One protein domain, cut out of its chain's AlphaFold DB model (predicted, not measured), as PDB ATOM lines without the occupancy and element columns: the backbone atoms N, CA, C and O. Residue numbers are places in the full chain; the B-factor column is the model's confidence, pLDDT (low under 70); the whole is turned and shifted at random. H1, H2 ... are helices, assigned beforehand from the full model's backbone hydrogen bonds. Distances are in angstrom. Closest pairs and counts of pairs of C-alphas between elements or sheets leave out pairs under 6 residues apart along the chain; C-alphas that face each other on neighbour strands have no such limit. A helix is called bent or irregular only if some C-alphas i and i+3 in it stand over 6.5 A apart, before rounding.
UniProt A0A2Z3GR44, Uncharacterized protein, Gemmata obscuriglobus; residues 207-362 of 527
ATOM      1  N   GLY A 207      50.314  28.450 -43.310       94.38
ATOM      2  CA  GLY A 207      49.260  29.454 -43.496       94.38
ATOM      3  C   GLY A 207      49.095  29.978 -44.931       94.38
ATOM      4  O   GLY A 207      48.205  30.789 -45.170       94.38
ATOM      5  N   ASP A 208      49.905  29.530 -45.899       97.62
ATOM      6  CA  ASP A 208      49.679  29.791 -47.329       97.62
ATOM      7  C   ASP A 208      48.639  28.805 -47.888       97.62
ATOM      8  O   ASP A 208      48.947  27.774 -48.496       97.62
ATOM      9  N   TRP A 209      47.366  29.113 -47.639       97.25
ATOM     10  CA  TRP A 209      46.227  28.305 -48.084       97.25
ATOM     11  C   TRP A 209      46.130  28.182 -49.605       97.25
ATOM     12  O   TRP A 209      45.623  27.185 -50.125       97.25
ATOM     13  N   GLU A 210      46.629  29.174 -50.345       97.56
ATOM     14  CA  GLU A 210      46.661  29.109 -51.800       97.56
ATOM     15  C   GLU A 210      47.688  28.087 -52.284       97.56
ATOM     16  O   GLU A 210      47.370  27.299 -53.172       97.56
ATOM     17  N   ALA A 211      48.885  28.034 -51.687       97.50
ATOM     18  CA  ALA A 211      49.878  27.001 -51.991       97.50
ATOM     19  C   ALA A 211      49.342  25.588 -51.731       97.50
ATOM     20  O   ALA A 211      49.510  24.699 -52.574       97.50
ATOM     21  N   PHE A 212      48.630  25.403 -50.615       98.12
ATOM     22  CA  PHE A 212      47.939  24.149 -50.310       98.12
ATOM     23  C   PHE A 212      46.940  23.766 -51.414       98.12
ATOM     24  O   PHE A 212      46.911  22.619 -51.874       98.12
ATOM     25  N   ASN A 213      46.131  24.732 -51.861       97.88
ATOM     26  CA  ASN A 213      45.094  24.529 -52.870       97.88
ATOM     27  C   ASN A 213      45.654  24.343 -54.288       97.88
ATOM     28  O   ASN A 213      45.060  23.603 -55.073       97.88
ATOM     29  N   ARG A 214      46.786  24.975 -54.627       97.56
ATOM     30  CA  ARG A 214      47.467  24.804 -55.924       97.56
ATOM     31  C   ARG A 214      47.905  23.355 -56.143       97.56
ATOM     32  O   ARG A 214      47.749  22.827 -57.237       97.56
ATOM     33  N   SER A 215      48.385  22.695 -55.093       96.81
ATOM     34  CA  SER A 215      48.863  21.305 -55.138       96.81
ATOM     35  C   SER A 215      47.751  20.254 -54.938       96.81
ATOM     36  O   SER A 215      47.987  19.059 -55.117       96.81
ATOM     37  N   ALA A 216      46.519  20.675 -54.626       97.38
ATOM     38  CA  ALA A 216      45.399  19.775 -54.337       97.38
ATOM     39  C   ALA A 216      45.005  18.869 -55.514       97.38
ATOM     40  O   ALA A 216      44.710  17.692 -55.310       97.38
ATOM     41  N   PHE A 217      45.010  19.399 -56.743       96.69
ATOM     42  CA  PHE A 217      44.667  18.613 -57.931       96.69
ATOM     43  C   PHE A 217      45.633  17.439 -58.103       96.69
ATOM     44  O   PHE A 217      45.201  16.295 -58.186       96.69
ATOM     45  N   ALA A 218      46.937  17.712 -58.043       95.50
ATOM     46  CA  ALA A 218      47.960  16.691 -58.199       95.50
ATOM     47  C   ALA A 218      47.921  15.627 -57.092       95.50
ATOM     48  O   ALA A 218      48.031  14.436 -57.381       95.50
ATOM     49  N   ARG A 219      47.698  16.030 -55.830       97.38
ATOM     50  CA  ARG A 219      47.495  15.074 -54.728       97.38
ATOM     51  C   ARG A 219      46.276  14.184 -54.958       97.38
ATOM     52  O   ARG A 219      46.347  12.989 -54.686       97.38
ATOM     53  N   ARG A 220      45.172  14.743 -55.467       97.19
ATOM     54  CA  ARG A 220      43.951  13.981 -55.764       97.19
ATOM     55  C   ARG A 220      44.169  12.990 -56.897       97.19
ATOM     56  O   ARG A 220      43.858  11.820 -56.713       97.19
ATOM     57  N   THR A 221      44.770  13.425 -58.001       95.75
ATOM     58  CA  THR A 221      45.115  12.538 -59.119       95.75
ATOM     59  C   THR A 221      46.025  11.395 -58.663       95.75
ATOM     60  O   THR A 221      45.779  10.245 -59.014       95.75
ATOM     61  N   LEU A 222      47.023  11.679 -57.818       96.06
ATOM     62  CA  LEU A 222      47.891  10.648 -57.246       96.06
ATOM     63  C   LEU A 222      47.122   9.671 -56.341       96.06
ATOM     64  O   LEU A 222      47.325   8.467 -56.443       96.06
ATOM     65  N   ALA A 223      46.235  10.168 -55.476       96.88
ATOM     66  CA  ALA A 223      45.425   9.328 -54.590       96.88
ATOM     67  C   ALA A 223      44.401   8.463 -55.351       96.88
ATOM     68  O   ALA A 223      44.063   7.374 -54.896       96.88
ATOM     69  N   GLU A 224      43.903   8.938 -56.495       95.44
ATOM     70  CA  GLU A 224      43.028   8.175 -57.392       95.44
ATOM     71  C   GLU A 224      43.810   7.092 -58.150       95.44
ATOM     72  O   GLU A 224      43.362   5.950 -58.225       95.44
ATOM     73  N   ALA A 225      45.000   7.423 -58.663       92.88
ATOM     74  CA  ALA A 225      45.857   6.484 -59.389       92.88
ATOM     75  C   ALA A 225      46.523   5.437 -58.473       92.88
ATOM     76  O   ALA A 225      46.807   4.313 -58.896       92.88
ATOM     77  N   VAL A 226      46.798   5.800 -57.218       94.50
ATOM     78  CA  VAL A 226      47.462   4.953 -56.219       94.50
ATOM     79  C   VAL A 226      46.654   4.998 -54.916       94.50
ATOM     80  O   VAL A 226      46.970   5.795 -54.033       94.50
ATOM     81  N   PRO A 227      45.628   4.141 -54.758       95.00
ATOM     82  CA  PRO A 227      44.754   4.160 -53.581       95.00
ATOM     83  C   PRO A 227      45.504   4.074 -52.244       95.00
ATOM     84  O   PRO A 227      45.195   4.824 -51.320       95.00
ATOM     85  N   ASP A 228      46.559   3.257 -52.170       94.75
ATOM     86  CA  ASP A 228      47.386   3.091 -50.962       94.75
ATOM     87  C   ASP A 228      48.131   4.381 -50.556       94.75
ATOM     88  O   ASP A 228      48.531   4.550 -49.403       94.75
ATOM     89  N   ALA A 229      48.310   5.329 -51.485       96.00
ATOM     90  CA  ALA A 229      48.917   6.627 -51.200       96.00
ATOM     91  C   ALA A 229      47.969   7.583 -50.466       96.00
ATOM     92  O   ALA A 229      48.430   8.544 -49.842       96.00
ATOM     93  N   ARG A 230      46.653   7.348 -50.544       97.44
ATOM     94  CA  ARG A 230      45.632   8.263 -50.026       97.44
ATOM     95  C   ARG A 230      45.835   8.554 -48.543       97.44
ATOM     96  O   ARG A 230      45.830   9.718 -48.154       97.44
ATOM     97  N   ASP A 231      46.086   7.527 -47.739       97.25
ATOM     98  CA  ASP A 231      46.257   7.674 -46.291       97.25
ATOM     99  C   ASP A 231      47.528   8.448 -45.928       97.25
ATOM    100  O   ASP A 231      47.534   9.240 -44.986       97.25
ATOM    101  N   VAL A 232      48.610   8.249 -46.688       97.94
ATOM    102  CA  VAL A 232      49.869   8.982 -46.493       97.94
ATOM    103  C   VAL A 232      49.667  10.466 -46.795       97.94
ATOM    104  O   VAL A 232      50.072  11.320 -46.006       97.94
ATOM    105  N   LEU A 233      48.993  10.778 -47.903       98.31
ATOM    106  CA  LEU A 233      48.708  12.155 -48.303       98.31
ATOM    107  C   LEU A 233      47.721  12.838 -47.347       98.31
ATOM    108  O   LEU A 233      47.926  13.997 -47.005       98.31
ATOM    109  N   LEU A 234      46.693  12.131 -46.867       98.00
ATOM    110  CA  LEU A 234      45.748  12.644 -45.868       98.00
ATOM    111  C   LEU A 234      46.433  13.001 -44.545       98.00
ATOM    112  O   LEU A 234      46.144  14.050 -43.960       98.00
ATOM    113  N   ARG A 235      47.362  12.154 -44.081       98.19
ATOM    114  CA  ARG A 235      48.180  12.460 -42.899       98.19
ATOM    115  C   ARG A 235      49.024  13.710 -43.126       98.19
ATOM    116  O   ARG A 235      48.978  14.608 -42.291       98.19
ATOM    117  N   ALA A 236      49.692  13.817 -44.275       98.38
ATOM    118  CA  ALA A 236      50.487  14.994 -44.618       98.38
ATOM    119  C   ALA A 236      49.639  16.282 -44.698       98.38
ATOM    120  O   ALA A 236      50.040  17.309 -44.154       98.38
ATOM    121  N   GLU A 237      48.443  16.237 -45.305       98.50
ATOM    122  CA  GLU A 237      47.496  17.367 -45.302       98.50
ATOM    123  C   GLU A 237      47.113  17.778 -43.880       98.50
ATOM    124  O   GLU A 237      47.163  18.958 -43.532       98.50
ATOM    125  N   THR A 238      46.776  16.801 -43.043       98.31
ATOM    126  CA  THR A 238      46.369  17.034 -41.657       98.31
ATOM    127  C   THR A 238      47.499  17.635 -40.825       98.31
ATOM    128  O   THR A 238      47.277  18.588 -40.078       98.31
ATOM    129  N   GLU A 239      48.716  17.109 -40.945       98.38
ATOM    130  CA  GLU A 239      49.899  17.620 -40.249       98.38
ATOM    131  C   GLU A 239      50.234  19.047 -40.676       98.38
ATOM    132  O   GLU A 239      50.437  19.909 -39.819       98.38
ATOM    133  N   TRP A 240      50.217  19.328 -41.980       98.44
ATOM    134  CA  TRP A 240      50.504  20.664 -42.490       98.44
ATOM    135  C   TRP A 240      49.464  21.695 -42.028       98.44
ATOM    136  O   TRP A 240      49.832  22.787 -41.582       98.44
ATOM    137  N   VAL A 241      48.168  21.352 -42.068       98.50
ATOM    138  CA  VAL A 241      47.088  22.234 -41.589       98.50
ATOM    139  C   VAL A 241      47.200  22.467 -40.084       98.50
ATOM    140  O   VAL A 241      47.095  23.610 -39.640       98.50
ATOM    141  N   ASN A 242      47.476  21.422 -39.296       98.25
ATOM    142  CA  ASN A 242      47.686  21.558 -37.854       98.25
ATOM    143  C   ASN A 242      48.848  22.512 -37.547       98.25
ATOM    144  O   ASN A 242      48.664  23.466 -36.797       98.25
ATOM    145  N   SER A 243      50.013  22.310 -38.166       98.00
ATOM    146  CA  SER A 243      51.186  23.176 -37.979       98.00
ATOM    147  C   SER A 243      50.927  24.623 -38.412       98.00
ATOM    148  O   SER A 243      51.336  25.564 -37.731       98.00
ATOM    149  N   SER A 244      50.198  24.814 -39.513       98.12
ATOM    150  CA  SER A 244      49.800  26.141 -39.996       98.12
ATOM    151  C   SER A 244      48.883  26.862 -39.013       98.12
ATOM    152  O   SER A 244      49.094  28.039 -38.720       98.12
ATOM    153  N   VAL A 245      47.898  26.156 -38.460       98.19
ATOM    154  CA  VAL A 245      46.986  26.715 -37.461       98.19
ATOM    155  C   VAL A 245      47.706  27.061 -36.162       98.19
ATOM    156  O   VAL A 245      47.458  28.136 -35.624       98.19
ATOM    157  N   GLU A 246      48.616  26.216 -35.674       97.81
ATOM    158  CA  GLU A 246      49.399  26.516 -34.465       97.81
ATOM    159  C   GLU A 246      50.182  27.835 -34.625       97.81
ATOM    160  O   GLU A 246      50.147  28.699 -33.746       97.81
ATOM    161  N   LEU A 247      50.801  28.062 -35.791       96.94
ATOM    162  CA  LEU A 247      51.500  29.317 -36.091       96.94
ATOM    163  C   LEU A 247      50.553  30.520 -36.210       96.94
ATOM    164  O   LEU A 247      50.888  31.618 -35.755       96.94
ATOM    165  N   LEU A 248      49.369  30.340 -36.800       96.12
ATOM    166  CA  LEU A 248      48.368  31.405 -36.895       96.12
ATOM    167  C   LEU A 248      47.811  31.793 -35.528       96.12
ATOM    168  O   LEU A 248      47.686  32.987 -35.257       96.12
ATOM    169  N   VAL A 249      47.524  30.818 -34.664       96.75
ATOM    170  CA  VAL A 249      47.086  31.060 -33.284       96.75
ATOM    171  C   VAL A 249      48.171  31.809 -32.518       96.75
ATOM    172  O   VAL A 249      47.882  32.856 -31.940       96.75
ATOM    173  N   ALA A 250      49.428  31.357 -32.587       95.94
ATOM    174  CA  ALA A 250      50.549  32.046 -31.950       95.94
ATOM    175  C   ALA A 250      50.673  33.507 -32.422       95.94
ATOM    176  O   ALA A 250      50.847  34.415 -31.612       95.94
ATOM    177  N   ARG A 251      50.498  33.761 -33.726       93.81
ATOM    178  CA  ARG A 251      50.515  35.117 -34.297       93.81
ATOM    179  C   ARG A 251      49.304  35.961 -33.889       93.81
ATOM    180  O   ARG A 251      49.428  37.178 -33.778       93.81
ATOM    181  N   ALA A 252      48.136  35.348 -33.714       93.06
ATOM    182  CA  ALA A 252      46.894  36.031 -33.356       93.06
ATOM    183  C   ALA A 252      46.871  36.503 -31.893       93.06
ATOM    184  O   ALA A 252      46.169  37.462 -31.571       93.06
ATOM    185  N   LEU A 253      47.638  35.838 -31.024       91.06
ATOM    186  CA  LEU A 253      47.787  36.202 -29.614       91.06
ATOM    187  C   LEU A 253      48.719  37.405 -29.394       91.06
ATOM    188  O   LEU A 253      48.720  37.976 -28.306       91.06
ATOM    189  N   VAL A 254      49.476  37.823 -30.412       90.12
ATOM    190  CA  VAL A 254      50.277  39.050 -30.351       90.12
ATOM    191  C   VAL A 254      49.352  40.262 -30.554       90.12
ATOM    192  O   VAL A 254      48.696  40.338 -31.599       90.12
ATOM    193  N   PRO A 255      49.293  41.222 -29.607       76.31
ATOM    194  CA  PRO A 255      48.448  42.409 -29.731       76.31
ATOM    195  C   PRO A 255      48.749  43.180 -31.023       76.31
ATOM    196  O   PRO A 255      49.895  43.550 -31.281       76.31
ATOM    197  N   LYS A 256      47.728  43.435 -31.849       76.56
ATOM    198  CA  LYS A 256      47.859  44.245 -33.071       76.56
ATOM    199  C   LYS A 256      47.304  45.647 -32.842       76.56
ATOM    200  O   LYS A 256      46.196  45.800 -32.348       76.56
ATOM    201  N   ALA A 257      48.032  46.660 -33.312       70.88
ATOM    202  CA  ALA A 257      47.588  48.059 -33.304       70.88
ATOM    203  C   ALA A 257      46.452  48.361 -34.311       70.88
ATOM    204  O   ALA A 257      45.901  49.457 -34.314       70.88
ATOM    205  N   GLY A 258      46.098  47.409 -35.181       63.41
ATOM    206  CA  GLY A 258      45.120  47.592 -36.253       63.41
ATOM    207  C   GLY A 258      43.787  46.901 -35.977       63.41
ATOM    208  O   GLY A 258      43.637  45.748 -36.360       63.41
ATOM    209  N   GLY A 259      42.860  47.621 -35.336       69.56
ATOM    210  CA  GLY A 259      41.385  47.614 -35.463       69.56
ATOM    211  C   GLY A 259      40.534  46.329 -35.480       69.56
ATOM    212  O   GLY A 259      39.328  46.444 -35.293       69.56
ATOM    213  N   GLY A 260      41.079  45.135 -35.709       81.12
ATOM    214  CA  GLY A 260      40.325  43.880 -35.761       81.12
ATOM    215  C   GLY A 260      40.462  43.079 -34.471       81.12
ATOM    216  O   GLY A 260      41.558  42.978 -33.916       81.12
ATOM    217  N   THR A 261      39.368  42.468 -34.012       89.06
ATOM    218  CA  THR A 261      39.413  41.584 -32.839       89.06
ATOM    219  C   THR A 261      40.141  40.280 -33.189       89.06
ATOM    220  O   THR A 261      39.974  39.721 -34.278       89.06
ATOM    221  N   THR A 262      40.948  39.751 -32.264       93.38
ATOM    222  CA  THR A 262      41.609  38.439 -32.422       93.38
ATOM    223  C   THR A 262      40.589  37.335 -32.738       93.38
ATOM    224  O   THR A 262      40.850  36.461 -33.566       93.38
ATOM    225  N   ARG A 263      39.385  37.428 -32.162       93.19
ATOM    226  CA  ARG A 263      38.245  36.542 -32.433       93.19
ATOM    227  C   ARG A 263      37.843  36.515 -33.913       93.19
ATOM    228  O   ARG A 263      37.689  35.434 -34.475       93.19
ATOM    229  N   GLU A 264      37.676  37.673 -34.552       92.69
ATOM    230  CA  GLU A 264      37.276  37.752 -35.968       92.69
ATOM    231  C   GLU A 264      38.335  37.165 -36.902       92.69
ATOM    232  O   GLU A 264      38.000  36.471 -37.865       92.69
ATOM    233  N   PHE A 265      39.612  37.395 -36.592       94.56
ATOM    234  CA  PHE A 265      40.721  36.796 -37.333       94.56
ATOM    235  C   PHE A 265      40.700  35.260 -37.255       94.56
ATOM    236  O   PHE A 265      40.834  34.584 -38.278       94.56
ATOM    237  N   LEU A 266      40.484  34.700 -36.060       96.38
ATOM    238  CA  LEU A 266      40.440  33.249 -35.849       96.38
ATOM    239  C   LEU A 266      39.209  32.607 -36.495       96.38
ATOM    240  O   LEU A 266      39.322  31.540 -37.091       96.38
ATOM    241  N   LYS A 267      38.056  33.286 -36.457       95.44
ATOM    242  CA  LYS A 267      36.850  32.853 -37.172       95.44
ATOM    243  C   LYS A 267      37.095  32.792 -38.678       95.44
ATOM    244  O   LYS A 267      36.780  31.790 -39.307       95.44
ATOM    245  N   ARG A 268      37.673  33.847 -39.264       96.12
ATOM    246  CA  ARG A 268      38.031  33.856 -40.692       96.12
ATOM    247  C   ARG A 268      38.973  32.701 -41.035       96.12
ATOM    248  O   ARG A 268      38.752  32.026 -42.031       96.12
ATOM    249  N   SER A 269      39.955  32.440 -40.174       96.69
ATOM    250  CA  SER A 269      40.885  31.320 -40.347       96.69
ATOM    251  C   SER A 269      40.175  29.954 -40.312       96.69
ATOM    252  O   SER A 269      40.531  29.083 -41.097       96.69
ATOM    253  N   ASP A 270      39.149  29.751 -39.468       96.88
ATOM    254  CA  ASP A 270      38.355  28.501 -39.466       96.88
ATOM    255  C   ASP A 270      37.613  28.305 -40.795       96.88
ATOM    256  O   ASP A 270      37.642  27.216 -41.371       96.88
ATOM    257  N   TRP A 271      37.022  29.377 -41.332       96.31
ATOM    258  CA  TRP A 271      36.384  29.353 -42.651       96.31
ATOM    259  C   TRP A 271      37.370  29.044 -43.778       96.31
ATOM    260  O   TRP A 271      37.052  28.259 -44.669       96.31
ATOM    261  N   GLU A 272      38.573  29.617 -43.738       97.25
ATOM    262  CA  GLU A 272      39.633  29.331 -44.712       97.25
ATOM    263  C   GLU A 272      40.083  27.865 -44.643       97.25
ATOM    264  O   GLU A 272      40.200  27.221 -45.686       97.25
ATOM    265  N   VAL A 273      40.245  27.305 -43.436       97.25
ATOM    266  CA  VAL A 273      40.566  25.878 -43.228       97.25
ATOM    267  C   VAL A 273      39.459  24.976 -43.780       97.25
ATOM    268  O   VAL A 273      39.741  23.976 -44.444       97.25
ATOM    269  N   LEU A 274      38.191  25.333 -43.566       95.62
ATOM    270  CA  LEU A 274      37.060  24.612 -44.151       95.62
ATOM    271  C   LEU A 274      37.014  24.726 -45.677       95.62
ATOM    272  O   LEU A 274      36.599  23.773 -46.336       95.62
ATOM    273  N   ALA A 275      37.447  25.846 -46.250       96.94
ATOM    274  CA  ALA A 275      37.469  26.068 -47.693       96.94
ATOM    275  C   ALA A 275      38.635  25.363 -48.415       96.94
ATOM    276  O   ALA A 275      38.678  25.366 -49.650       96.94
ATOM    277  N   LEU A 276      39.575  24.749 -47.683       97.81
ATOM    278  CA  LEU A 276      40.694  24.019 -48.278       97.81
ATOM    279  C   LEU A 276      40.212  22.851 -49.148       97.81
ATOM    280  O   LEU A 276      39.353  22.051 -48.765       97.81
ATOM    281  N   LYS A 277      40.836  22.713 -50.320       97.75
ATOM    282  CA  LYS A 277      40.626  21.612 -51.267       97.75
ATOM    283  C   LYS A 277      41.364  20.358 -50.787       97.75
ATOM    284  O   LYS A 277      42.376  19.972 -51.361       97.75
ATOM    285  N   SER A 278      40.870  19.751 -49.713       97.31
ATOM    286  CA  SER A 278      41.441  18.531 -49.130       97.31
ATOM    287  C   SER A 278      41.046  17.265 -49.905       97.31
ATOM    288  O   SER A 278      40.069  17.244 -50.666       97.31
ATOM    289  N   LEU A 279      41.818  16.197 -49.696       97.62
ATOM    290  CA  LEU A 279      41.464  14.826 -50.065       97.62
ATOM    291  C   LEU A 279      40.327  14.250 -49.207       97.62
ATOM    292  O   LEU A 279      39.660  13.313 -49.652       97.62
ATOM    293  N   ASP A 280      40.110  14.781 -47.999       97.19
ATOM    294  CA  ASP A 280      39.016  14.382 -47.114       97.19
ATOM    295  C   ASP A 280      37.745  15.192 -47.436       97.19
ATOM    296  O   ASP A 280      37.680  16.400 -47.164       97.19
ATOM    297  N   PRO A 281      36.713  14.566 -48.035       94.69
ATOM    298  CA  PRO A 281      35.479  15.265 -48.358       94.69
ATOM    299  C   PRO A 281      34.584  15.481 -47.132       94.69
ATOM    300  O   PRO A 281      33.598  16.210 -47.240       94.69
ATOM    301  N   THR A 282      34.879  14.854 -45.989       94.88
ATOM    302  CA  THR A 282      33.995  14.891 -44.826       94.88
ATOM    303  C   THR A 282      33.957  16.274 -44.176       94.88
ATOM    304  O   THR A 282      34.900  17.066 -44.238       94.88
ATOM    305  N   THR A 283      32.835  16.576 -43.522       89.62
ATOM    306  CA  THR A 283      32.656  17.795 -42.715       89.62
ATOM    307  C   THR A 283      33.509  17.784 -41.443       89.62
ATOM    308  O   THR A 283      33.806  18.843 -40.892       89.62
ATOM    309  N   GLY A 284      33.936  16.594 -41.008       91.81
ATOM    310  CA  GLY A 284      34.829  16.354 -39.876       91.81
ATOM    311  C   GLY A 284      36.317  16.431 -40.221       91.81
ATOM    312  O   GLY A 284      37.142  15.929 -39.462       91.81
ATOM    313  N   ARG A 285      36.701  17.037 -41.349       95.94
ATOM    314  CA  ARG A 285      38.121  17.237 -41.651       95.94
ATOM    315  C   ARG A 285      38.761  18.252 -40.704       95.94
ATOM    316  O   ARG A 285      38.137  19.221 -40.268       95.94
ATOM    317  N   PHE A 286      40.043  18.039 -40.413       97.38
ATOM    318  CA  PHE A 286      40.885  18.956 -39.635       97.38
ATOM    319  C   PHE A 286      40.366  19.300 -38.221       97.38
ATOM    320  O   PHE A 286      40.697  20.364 -37.700       97.38
ATOM    321  N   LEU A 287      39.604  18.414 -37.559       96.81
ATOM    322  CA  LEU A 287      39.018  18.683 -36.228       96.81
ATOM    323  C   LEU A 287      40.038  19.175 -35.197       96.81
ATOM    324  O   LEU A 287      39.751  20.102 -34.448       96.81
ATOM    325  N   LYS A 288      41.255  18.618 -35.185       97.56
ATOM    326  CA  LYS A 288      42.316  19.054 -34.263       97.56
ATOM    327  C   LYS A 288      42.680  20.532 -34.461       97.56
ATOM    328  O   LYS A 288      42.678  21.290 -33.493       97.56
ATOM    329  N   ALA A 289      42.955  20.938 -35.698       98.06
ATOM    330  CA  ALA A 289      43.236  22.323 -36.071       98.06
ATOM    331  C   ALA A 289      42.048  23.242 -35.749       98.06
ATOM    332  O   ALA A 289      42.206  24.260 -35.076       98.06
ATOM    333  N   ARG A 290      40.836  22.856 -36.147       97.75
ATOM    334  CA  ARG A 290      39.624  23.643 -35.880       97.75
ATOM    335  C   ARG A 290      39.356  23.808 -34.382       97.75
ATOM    336  O   ARG A 290      39.048  24.903 -33.927       97.75
ATOM    337  N   GLY A 291      39.593  22.766 -33.588       98.00
ATOM    338  CA  GLY A 291      39.502  22.818 -32.128       98.00
ATOM    339  C   GLY A 291      40.556  23.710 -31.473       98.00
ATOM    340  O   GLY A 291      40.320  24.248 -30.391       98.00
ATOM    341  N   ARG A 292      41.721  23.908 -32.104       98.00
ATOM    342  CA  ARG A 292      42.710  24.908 -31.663       98.00
ATOM    343  C   ARG A 292      42.239  26.328 -31.946       98.00
ATOM    344  O   ARG A 292      42.312  27.165 -31.049       98.00
ATOM    345  N   LEU A 293      41.724  26.582 -33.152       97.81
ATOM    346  CA  LEU A 293      41.154  27.883 -33.516       97.81
ATOM    347  C   LEU A 293      39.980  28.247 -32.604       97.81
ATOM    348  O   LEU A 293      39.954  29.359 -32.080       97.81
ATOM    349  N   PHE A 294      39.068  27.299 -32.364       97.88
ATOM    350  CA  PHE A 294      37.930  27.471 -31.463       97.88
ATOM    351  C   PHE A 294      38.383  27.884 -30.062       97.88
ATOM    352  O   PHE A 294      37.967  28.930 -29.580       97.88
ATOM    353  N   ARG A 295      39.276  27.110 -29.427       97.88
ATOM    354  CA  ARG A 295      39.743  27.403 -28.061       97.88
ATOM    355  C   ARG A 295      40.427  28.765 -27.965       97.88
ATOM    356  O   ARG A 295      40.095  29.549 -27.088       97.88
ATOM    357  N   ALA A 296      41.300  29.098 -28.916       97.38
ATOM    358  CA  ALA A 296      41.944  30.410 -28.948       97.38
ATOM    359  C   ALA A 296      40.933  31.558 -29.142       97.38
ATOM    360  O   ALA A 296      41.070  32.623 -28.533       97.38
ATOM    361  N   ALA A 297      39.910  31.352 -29.979       96.88
ATOM    362  CA  ALA A 297      38.859  32.336 -30.220       96.88
ATOM    363  C   ALA A 297      37.954  32.499 -28.999       96.88
ATOM    364  O   ALA A 297      37.561  33.621 -28.685       96.88
ATOM    365  N   HIS A 298      37.660  31.396 -28.313       97.00
ATOM    366  CA  HIS A 298      36.899  31.357 -27.076       97.00
ATOM    367  C   HIS A 298      37.623  32.115 -25.964       97.00
ATOM    368  O   HIS A 298      37.073  33.066 -25.421       97.00
ATOM    369  N   ASP A 299      38.897  31.808 -25.717       96.19
ATOM    370  CA  ASP A 299      39.715  32.510 -24.723       96.19
ATOM    371  C   ASP A 299      39.804  34.014 -25.015       96.19
ATOM    372  O   ASP A 299      39.751  34.848 -24.108       96.19
ATOM    373  N   SER A 300      39.931  34.384 -26.295       95.50
ATOM    374  CA  SER A 300      39.928  35.786 -26.713       95.50
ATOM    375  C   SER A 300      38.580  36.462 -26.468       95.50
ATOM    376  O   SER A 300      38.567  37.587 -25.974       95.50
ATOM    377  N   ALA A 301      37.470  35.809 -26.819       95.25
ATOM    378  CA  ALA A 301      36.125  36.342 -26.620       95.25
ATOM    379  C   ALA A 301      35.818  36.517 -25.129       95.25
ATOM    380  O   ALA A 301      35.267  37.540 -24.734       95.25
ATOM    381  N   THR A 302      36.250  35.565 -24.302       95.00
ATOM    382  CA  THR A 302      36.141  35.632 -22.845       95.00
ATOM    383  C   THR A 302      36.889  36.840 -22.293       95.00
ATOM    384  O   THR A 302      36.292  37.655 -21.594       95.00
ATOM    385  N   ARG A 303      38.162  37.037 -22.665       94.25
ATOM    386  CA  ARG A 303      38.935  38.221 -22.235       94.25
ATOM    387  C   ARG A 303      38.303  39.538 -22.687       94.25
ATOM    388  O   ARG A 303      38.254  40.483 -21.908       94.25
ATOM    389  N   GLU A 304      37.825  39.606 -23.926       94.06
ATOM    390  CA  GLU A 304      37.176  40.802 -24.476       94.06
ATOM    391  C   GLU A 304      35.869  41.131 -23.737       94.06
ATOM    392  O   GLU A 304      35.648  42.278 -23.344       94.06
ATOM    393  N   ALA A 305      35.028  40.125 -23.481       93.38
ATOM    394  CA  ALA A 305      33.789  40.292 -22.731       93.38
ATOM    395  C   ALA A 305      34.054  40.743 -21.286       93.38
ATOM    396  O   ALA A 305      33.425  41.699 -20.827       93.38
ATOM    397  N   PHE A 306      35.027  40.134 -20.597       93.44
ATOM    398  CA  PHE A 306      35.421  40.551 -19.247       93.44
ATOM    399  C   PHE A 306      35.997  41.970 -19.215       93.44
ATOM    400  O   PHE A 306      35.606  42.756 -18.358       93.44
ATOM    401  N   ALA A 307      36.828  42.362 -20.184       93.00
ATOM    402  CA  ALA A 307      37.338  43.733 -20.265       93.00
ATOM    403  C   ALA A 307      36.214  44.767 -20.483       93.00
ATOM    404  O   ALA A 307      36.260  45.882 -19.960       93.00
ATOM    405  N   HIS A 308      35.175  44.422 -21.252       93.38
ATOM    406  CA  HIS A 308      33.985  45.263 -21.375       93.38
ATOM    407  C   HIS A 308      33.169  45.314 -20.083       93.38
ATOM    408  O   HIS A 308      32.700  46.393 -19.721       93.38
ATOM    409  N   PHE A 309      33.033  44.185 -19.388       91.25
ATOM    410  CA  PHE A 309      32.360  44.093 -18.098       91.25
ATOM    411  C   PHE A 309      33.044  44.956 -17.028       91.25
ATOM    412  O   PHE A 309      32.378  45.767 -16.389       91.25
ATOM    413  N   GLU A 310      34.369  44.853 -16.887       92.69
ATOM    414  CA  GLU A 310      35.166  45.660 -15.949       92.69
ATOM    415  C   GLU A 310      35.087  47.159 -16.263       92.69
ATOM    416  O   GLU A 310      35.069  47.992 -15.361       92.69
ATOM    417  N   ALA A 311      34.959  47.513 -17.544       94.38
ATOM    418  CA  ALA A 311      34.749  48.887 -17.987       94.38
ATOM    419  C   ALA A 311      33.290  49.379 -17.843       94.38
ATOM    420  O   ALA A 311      32.971  50.454 -18.354       94.38
ATOM    421  N   GLY A 312      32.385  48.596 -17.243       92.31
ATOM    422  CA  GLY A 312      30.962  48.934 -17.096       92.31
ATOM    423  C   GLY A 312      30.166  48.948 -18.410       92.31
ATOM    424  O   GLY A 312      29.048  49.452 -18.459       92.31
ATOM    425  N   ARG A 313      30.723  48.410 -19.502       93.12
ATOM    426  CA  ARG A 313      30.110  48.378 -20.841       93.12
ATOM    427  C   ARG A 313      29.383  47.051 -21.072       93.12
ATOM    428  O   ARG A 313      29.765  46.272 -21.948       93.12
ATOM    429  N   TYR A 314      28.341  46.794 -20.287       90.31
ATOM    430  CA  TYR A 314      27.646  45.502 -20.256       90.31
ATOM    431  C   TYR A 314      27.030  45.087 -21.605       90.31
ATOM    432  O   TYR A 314      27.173  43.928 -21.992       90.31
ATOM    433  N   ASP A 315      26.461  46.017 -22.380       89.00
ATOM    434  CA  ASP A 315      25.900  45.711 -23.711       89.00
ATOM    435  C   ASP A 315      26.957  45.202 -24.692       89.00
ATOM    436  O   ASP A 315      26.707  44.312 -25.507       89.00
ATOM    437  N   ARG A 316      28.176  45.749 -24.607       92.25
ATOM    438  CA  ARG A 316      29.302  45.314 -25.442       92.25
ATOM    439  C   ARG A 316      29.780  43.929 -25.020       92.25
ATOM    440  O   ARG A 316      29.988  43.093 -25.893       92.25
ATOM    441  N   ALA A 317      29.887  43.671 -23.715       91.00
ATOM    442  CA  ALA A 317      30.222  42.343 -23.196       91.00
ATOM    443  C   ALA A 317      29.199  41.285 -23.652       91.00
ATOM    444  O   ALA A 317      29.579  40.232 -24.165       91.00
ATOM    445  N   PHE A 318      27.903  41.598 -23.548       90.56
ATOM    446  CA  PHE A 318      26.825  40.738 -24.034       90.56
ATOM    447  C   PHE A 318      26.908  40.511 -25.550       90.56
ATOM    448  O   PHE A 318      26.874  39.369 -26.010       90.56
ATOM    449  N   GLY A 319      27.094  41.578 -26.333       91.88
ATOM    450  CA  GLY A 319      27.235  41.489 -27.786       91.88
ATOM    451  C   GLY A 319      28.412  40.612 -28.226       91.88
ATOM    452  O   GLY A 319      28.284  39.840 -29.178       91.88
ATOM    453  N   VAL A 320      29.544  40.666 -27.514       93.50
ATOM    454  CA  VAL A 320      30.710  39.811 -27.786       93.50
ATOM    455  C   VAL A 320      30.376  38.333 -27.576       93.50
ATOM    456  O   VAL A 320      30.713  37.508 -28.432       93.50
ATOM    457  N   ALA A 321      29.684  38.000 -26.488       91.94
ATOM    458  CA  ALA A 321      29.337  36.621 -26.173       91.94
ATOM    459  C   ALA A 321      28.288  36.028 -27.108       91.94
ATOM    460  O   ALA A 321      28.476  34.915 -27.600       91.94
ATOM    461  N   VAL A 322      27.232  36.783 -27.423       92.19
ATOM    462  CA  VAL A 322      26.217  36.353 -28.394       92.19
ATOM    463  C   VAL A 322      26.855  36.112 -29.757       92.19
ATOM    464  O   VAL A 322      26.646  35.053 -30.344       92.19
ATOM    465  N   ALA A 323      27.677  37.051 -30.237       94.00
ATOM    466  CA  ALA A 323      28.368  36.892 -31.511       94.00
ATOM    467  C   ALA A 323      29.278  35.653 -31.511       94.00
ATOM    468  O   ALA A 323      29.213  34.854 -32.439       94.00
ATOM    469  N   HIS A 324      30.070  35.433 -30.453       95.31
ATOM    470  CA  HIS A 324      30.918  34.242 -30.357       95.31
ATOM    471  C   HIS A 324      30.100  32.942 -30.351       95.31
ATOM    472  O   HIS A 324      30.440  32.007 -31.074       95.31
ATOM    473  N   ALA A 325      29.010  32.884 -29.581       94.25
ATOM    474  CA  ALA A 325      28.161  31.702 -29.514       94.25
ATOM    475  C   ALA A 325      27.539  31.380 -30.877       94.25
ATOM    476  O   ALA A 325      27.653  30.249 -31.345       94.25
ATOM    477  N   VAL A 326      26.949  32.374 -31.547       94.56
ATOM    478  CA  VAL A 326      26.370  32.205 -32.891       94.56
ATOM    479  C   VAL A 326      27.426  31.716 -33.879       94.56
ATOM    480  O   VAL A 326      27.179  30.782 -34.638       94.56
ATOM    481  N   ASP A 327      28.619  32.300 -33.827       95.00
ATOM    482  CA  ASP A 327      29.684  32.020 -34.783       95.00
ATOM    483  C   ASP A 327      30.293  30.623 -34.653       95.00
ATOM    484  O   ASP A 327      30.747  30.068 -35.652       95.00
ATOM    485  N   TRP A 328      30.312  30.058 -33.443       96.69
ATOM    486  CA  TRP A 328      31.020  28.810 -33.158       96.69
ATOM    487  C   TRP A 328      30.120  27.641 -32.752       96.69
ATOM    488  O   TRP A 328      30.643  26.540 -32.602       96.69
ATOM    489  N   THR A 329      28.796  27.813 -32.629       95.75
ATOM    490  CA  THR A 329      27.878  26.714 -32.244       95.75
ATOM    491  C   THR A 329      28.025  25.497 -33.163       95.75
ATOM    492  O   THR A 329      28.286  24.397 -32.682       95.75
ATOM    493  N   GLY A 330      27.960  25.692 -34.484       94.69
ATOM    494  CA  GLY A 330      28.087  24.582 -35.438       94.69
ATOM    495  C   GLY A 330      29.472  23.923 -35.427       94.69
ATOM    496  O   GLY A 330      29.597  22.715 -35.602       94.69
ATOM    497  N   THR A 331      30.533  24.694 -35.173       94.88
ATOM    498  CA  THR A 331      31.888  24.143 -35.027       94.88
ATOM    499  C   THR A 331      32.028  23.355 -33.729       94.88
ATOM    500  O   THR A 331      32.590  22.265 -33.744       94.88
ATOM    501  N   ALA A 332      31.482  23.856 -32.622       95.88
ATOM    502  CA  ALA A 332      31.481  23.166 -31.338       95.88
ATOM    503  C   ALA A 332      30.718  21.834 -31.417       95.88
ATOM    504  O   ALA A 332      31.209  20.824 -30.920       95.88
ATOM    505  N   GLU A 333      29.577  21.801 -32.115       96.31
ATOM    506  CA  GLU A 333      28.825  20.570 -32.394       96.31
ATOM    507  C   GLU A 333      29.669  19.482 -33.057       96.31
ATOM    508  O   GLU A 333      29.589  18.320 -32.660       96.31
ATOM    509  N   LEU A 334      30.520  19.869 -34.008       95.12
ATOM    510  CA  LEU A 334      31.431  18.955 -34.696       95.12
ATOM    511  C   LEU A 334      32.632  18.533 -33.836       95.12
ATOM    512  O   LEU A 334      33.152  17.437 -34.031       95.12
ATOM    513  N   LEU A 335      33.098  19.393 -32.925       95.75
ATOM    514  CA  LEU A 335      34.272  19.130 -32.083       95.75
ATOM    515  C   LEU A 335      33.960  18.200 -30.902       95.75
ATOM    516  O   LEU A 335      34.804  17.380 -30.543       95.75
ATOM    517  N   GLY A 336      32.741  18.273 -30.360       95.94
ATOM    518  CA  GLY A 336      32.242  17.353 -29.339       95.94
ATOM    519  C   GLY A 336      31.622  18.042 -28.123       95.94
ATOM    520  O   GLY A 336      31.404  19.250 -28.088       95.94
ATOM    521  N   GLU A 337      31.313  17.243 -27.099       95.94
ATOM    522  CA  GLU A 337      30.720  17.718 -25.840       95.94
ATOM    523  C   GLU A 337      31.481  18.861 -25.144       95.94
ATOM    524  O   GLU A 337      30.817  19.806 -24.709       95.94
ATOM    525  N   PRO A 338      32.825  18.828 -24.994       96.81
ATOM    526  CA  PRO A 338      33.498  19.828 -24.174       96.81
ATOM    527  C   PRO A 338      33.415  21.223 -24.795       96.81
ATOM    528  O   PRO A 338      33.107  22.185 -24.092       96.81
ATOM    529  N   GLU A 339      33.602  21.344 -26.110       97.12
ATOM    530  CA  GLU A 339      33.468  22.620 -26.811       97.12
ATOM    531  C   GLU A 339      32.022  23.123 -26.821       97.12
ATOM    532  O   GLU A 339      31.789  24.315 -26.613       97.12
ATOM    533  N   ARG A 340      31.029  22.236 -26.988       96.38
ATOM    534  CA  ARG A 340      29.610  22.627 -26.884       96.38
ATOM    535  C   ARG A 340      29.273  23.158 -25.504       96.38
ATOM    536  O   ARG A 340      28.626  24.199 -25.389       96.38
ATOM    537  N   LYS A 341      29.730  22.466 -24.458       96.56
ATOM    538  CA  LYS A 341      29.544  22.898 -23.073       96.56
ATOM    539  C   LYS A 341      30.197  24.256 -22.838       96.56
ATOM    540  O   LYS A 341      29.544  25.120 -22.272       96.56
ATOM    541  N   ALA A 342      31.407  24.481 -23.353       95.25
ATOM    542  CA  ALA A 342      32.085  25.773 -23.250       95.25
ATOM    543  C   ALA A 342      31.278  26.912 -23.900       95.25
ATOM    544  O   ALA A 342      31.105  27.966 -23.291       95.25
ATOM    545  N   VAL A 343      30.711  26.705 -25.097       94.81
ATOM    546  CA  VAL A 343      29.836  27.709 -25.735       94.81
ATOM    547  C   VAL A 343      28.576  27.973 -24.903       94.81
ATOM    548  O   VAL A 343      28.179  29.128 -24.747       94.81
ATOM    549  N   LEU A 344      27.946  26.928 -24.355       92.94
ATOM    550  CA  LEU A 344      26.732  27.056 -23.541       92.94
ATOM    551  C   LEU A 344      26.995  27.731 -22.190       92.94
ATOM    552  O   LEU A 344      26.231  28.602 -21.790       92.94
ATOM    553  N   GLU A 345      28.078  27.367 -21.506       93.44
ATOM    554  CA  GLU A 345      28.505  27.990 -20.248       93.44
ATOM    555  C   GLU A 345      28.870  29.458 -20.459       93.44
ATOM    556  O   GLU A 345      28.468  30.319 -19.671       93.44
ATOM    557  N   PHE A 346      29.564  29.761 -21.557       92.44
ATOM    558  CA  PHE A 346      29.843  31.133 -21.951       92.44
ATOM    559  C   PHE A 346      28.550  31.887 -22.254       92.44
ATOM    560  O   PHE A 346      28.351  32.980 -21.756       92.44
ATOM    561  N   ARG A 347      27.578  31.298 -22.949       87.50
ATOM    562  CA  ARG A 347      26.268  31.942 -23.132       87.50
ATOM    563  C   ARG A 347      25.547  32.202 -21.797       87.50
ATOM    564  O   ARG A 347      25.060  33.310 -21.583       87.50
ATOM    565  N   ALA A 348      25.527  31.221 -20.894       87.19
ATOM    566  CA  ALA A 348      24.832  31.300 -19.607       87.19
ATOM    567  C   ALA A 348      25.435  32.354 -18.661       87.19
ATOM    568  O   ALA A 348      24.704  33.117 -18.032       87.19
ATOM    569  N   THR A 349      26.768  32.465 -18.606       82.38
ATOM    570  CA  THR A 349      27.453  33.508 -17.814       82.38
ATOM    571  C   THR A 349      27.082  34.928 -18.247       82.38
ATOM    572  O   THR A 349      27.196  35.854 -17.452       82.38
ATOM    573  N   HIS A 350      26.588  35.118 -19.473       72.44
ATOM    574  CA  HIS A 350      26.321  36.440 -20.040       72.44
ATOM    575  C   HIS A 350      24.832  36.813 -20.038       72.44
ATOM    576  O   HIS A 350      24.513  37.997 -20.142       72.44
ATOM    577  N   GLU A 351      23.915  35.862 -19.814       77.88
ATOM    578  CA  GLU A 351      22.526  36.172 -19.426       77.88
ATOM    579  C   GLU A 351      22.497  37.002 -18.131       77.88
ATOM    580  O   GLU A 351      21.692  37.923 -17.977       77.88
ATOM    581  N   PHE A 352      23.462  36.757 -17.242       80.75
ATOM    582  CA  PHE A 352      23.714  37.589 -16.072       80.75
ATOM    583  C   PHE A 352      24.155  39.018 -16.442       80.75
ATOM    584  O   PHE A 352      23.655  39.980 -15.861       80.75
ATOM    585  N   PHE A 353      25.033  39.193 -17.439       75.62
ATOM    586  CA  PHE A 353      25.439  40.526 -17.904       75.62
ATOM    587  C   PHE A 353      24.293  41.297 -18.557       75.62
ATOM    588  O   PHE A 353      24.164  42.492 -18.307       75.62
ATOM    589  N   ALA A 354      23.429  40.630 -19.325       76.25
ATOM    590  CA  ALA A 354      22.224  41.251 -19.875       76.25
ATOM    591  C   ALA A 354      21.287  41.750 -18.760       76.25
ATOM    592  O   ALA A 354      20.774  42.867 -18.824       76.25
ATOM    593  N   ALA A 355      21.115  40.961 -17.694       82.69
ATOM    594  CA  ALA A 355      20.329  41.368 -16.531       82.69
ATOM    595  C   ALA A 355      20.949  42.562 -15.776       82.69
ATOM    596  O   ALA A 355      20.214  43.375 -15.213       82.69
ATOM    597  N   LEU A 356      22.282  42.683 -15.755       78.00
ATOM    598  CA  LEU A 356      22.979  43.840 -15.186       78.00
ATOM    599  C   LEU A 356      22.872  45.082 -16.075       78.00
ATOM    600  O   LEU A 356      22.597  46.158 -15.550       78.00
ATOM    601  N   ALA A 357      23.012  44.941 -17.395       74.62
ATOM    602  CA  ALA A 357      22.811  46.030 -18.354       74.62
ATOM    603  C   ALA A 357      21.408  46.643 -18.214       74.62
ATOM    604  O   ALA A 357      21.272  47.845 -18.003       74.62
ATOM    605  N   ALA A 358      20.376  45.793 -18.178       78.69
ATOM    606  CA  ALA A 358      18.982  46.207 -18.009       78.69
ATOM    607  C   ALA A 358      18.689  46.894 -16.658       78.69
ATOM    608  O   ALA A 358      17.693  47.601 -16.526       78.69
ATOM    609  N   LYS A 359      19.527  46.671 -15.636       77.06
ATOM    610  CA  LYS A 359      19.452  47.374 -14.343       77.06
ATOM    611  C   LYS A 359      20.261  48.672 -14.321       77.06
ATOM    612  O   LYS A 359      19.948  49.544 -13.516       77.06
ATOM    613  N   ALA A 360      21.313  48.762 -15.132       63.66
ATOM    614  CA  ALA A 360      22.208  49.911 -15.214       63.66
ATOM    615  C   ALA A 360      21.671  51.018 -16.135       63.66
ATOM    616  O   ALA A 360      22.044  52.176 -15.953       63.66
ATOM    617  N   GLU A 361      20.782  50.698 -17.082       60.00
ATOM    618  CA  GLU A 361      19.986  51.726 -17.755       60.00
ATOM    619  C   GLU A 361      19.165  52.489 -16.702       60.00
ATOM    620  O   GLU A 361      18.365  51.872 -15.984       60.00
ATOM    621  N   PRO A 362      19.333  53.820 -16.559       50.06
ATOM    622  CA  PRO A 362      18.474  54.575 -15.672       50.06
ATOM    623  C   PRO A 362      17.062  54.432 -16.225       50.06
ATOM    624  O   PRO A 362      16.776  54.858 -17.345       50.06
TER     625      PRO A 362
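What this domain is: This is residues 207 to 362 of the 527 residues of an uncharacterized protein of Gemmata obscuriglobus (UniProt A0A2Z3GR44). Four long helices, H3, H5, H6 and H7, and the shorter H4 run up and down in a staggered bundle drawn out into a rod, each of H4 to H7 folding back along the one before it in the chain. H5 and H4 make the middle, H6 and H7 extend one end, and the far part of H3 makes the other, where H2 folds back on it; residues 255 to 260 stick out between H3 and H4. The printed part has 156 residues with seven named helices, H1 to H7 in chain order, and no named strand; the class is all helix. The whole is loose, with a radius of gyration of the C-alphas of 18.8 A, and spans 70 by 34 by 17 A.

Where its parts are: H1, residues 209 to 214, begins with C-alpha 209 at (46.227, 28.305, -48.084) and is 8.7 A long. H2, residues 216 to 225, is 14.2 A long. H3, residues 227 to 252, is 37.8 A long; it is irregular, but only just, with C-alphas 228 and 231 6.6 A apart. H4 holds residues 262 to 274 over 18.7 A. H5, residues 287 to 310, begins with C-alpha 287 at (39.018, 18.683, -36.228) and is 34.0 A long. H6, residues 314 to 335, is 29.7 A long; it is irregular, with C-alphas 327 and 330 7.6 A apart, and has a kink of 50 degrees near residue 329. H7, residues 337 to 360, is 35.0 A long and ends with C-alpha 360 at (22.208, 49.911, -15.214).

How they stand to each other: H5 is the hub, touching four helices. It touches H4 with residues 290 to 301 alone, at a shallow tilt of 19 degrees, opposite ways; the closest C-alphas are those of Arg 263 and Ala 297, 4.8 A apart. H5 and H6 form a hairpin, with Ala 305 and Ala 317 closest, their C-alphas 4.1 A apart. H6 and H7 form another, with the C-alphas of Ala 332 and Arg 340 closest at 4.9 A. H5 and H7 only just touch, with 3 pairs of C-alphas within 8 A, the closest those of Phe 309 and Phe 353 at 7.8 A. H3 touches H5 with residues 241 to 249 alone, the same way at 17 degrees; the C-alphas of Asn 242 and Ala 289 are closest, 4.9 A apart. H2 touches H3 at its residues 229 to 233 alone, with the C-alphas of Ala 223 and Arg 230 closest at 4.7 A. H1 and H3 are near each other, with 5 pairs of C-alphas within 10 A; H3 is apart from H6 and H7. Every O i to N i+4 pair is within hydrogen-bond range in H1, H2, H4 and H5, against 20 of 22 in H3, 16 of 18 in H6 and 17 of 20 in H7.

The domain as a whole: The C-alphas of Ala 225 and Pro 362, the two farthest apart, are 70.5 A apart. The printed part has no cut; the link from H4 to H5, residues 275 to 286, is long. The mean pLDDT of the printed part is 92.6, and residues 258 to 259 and 360 to 362 are under 70.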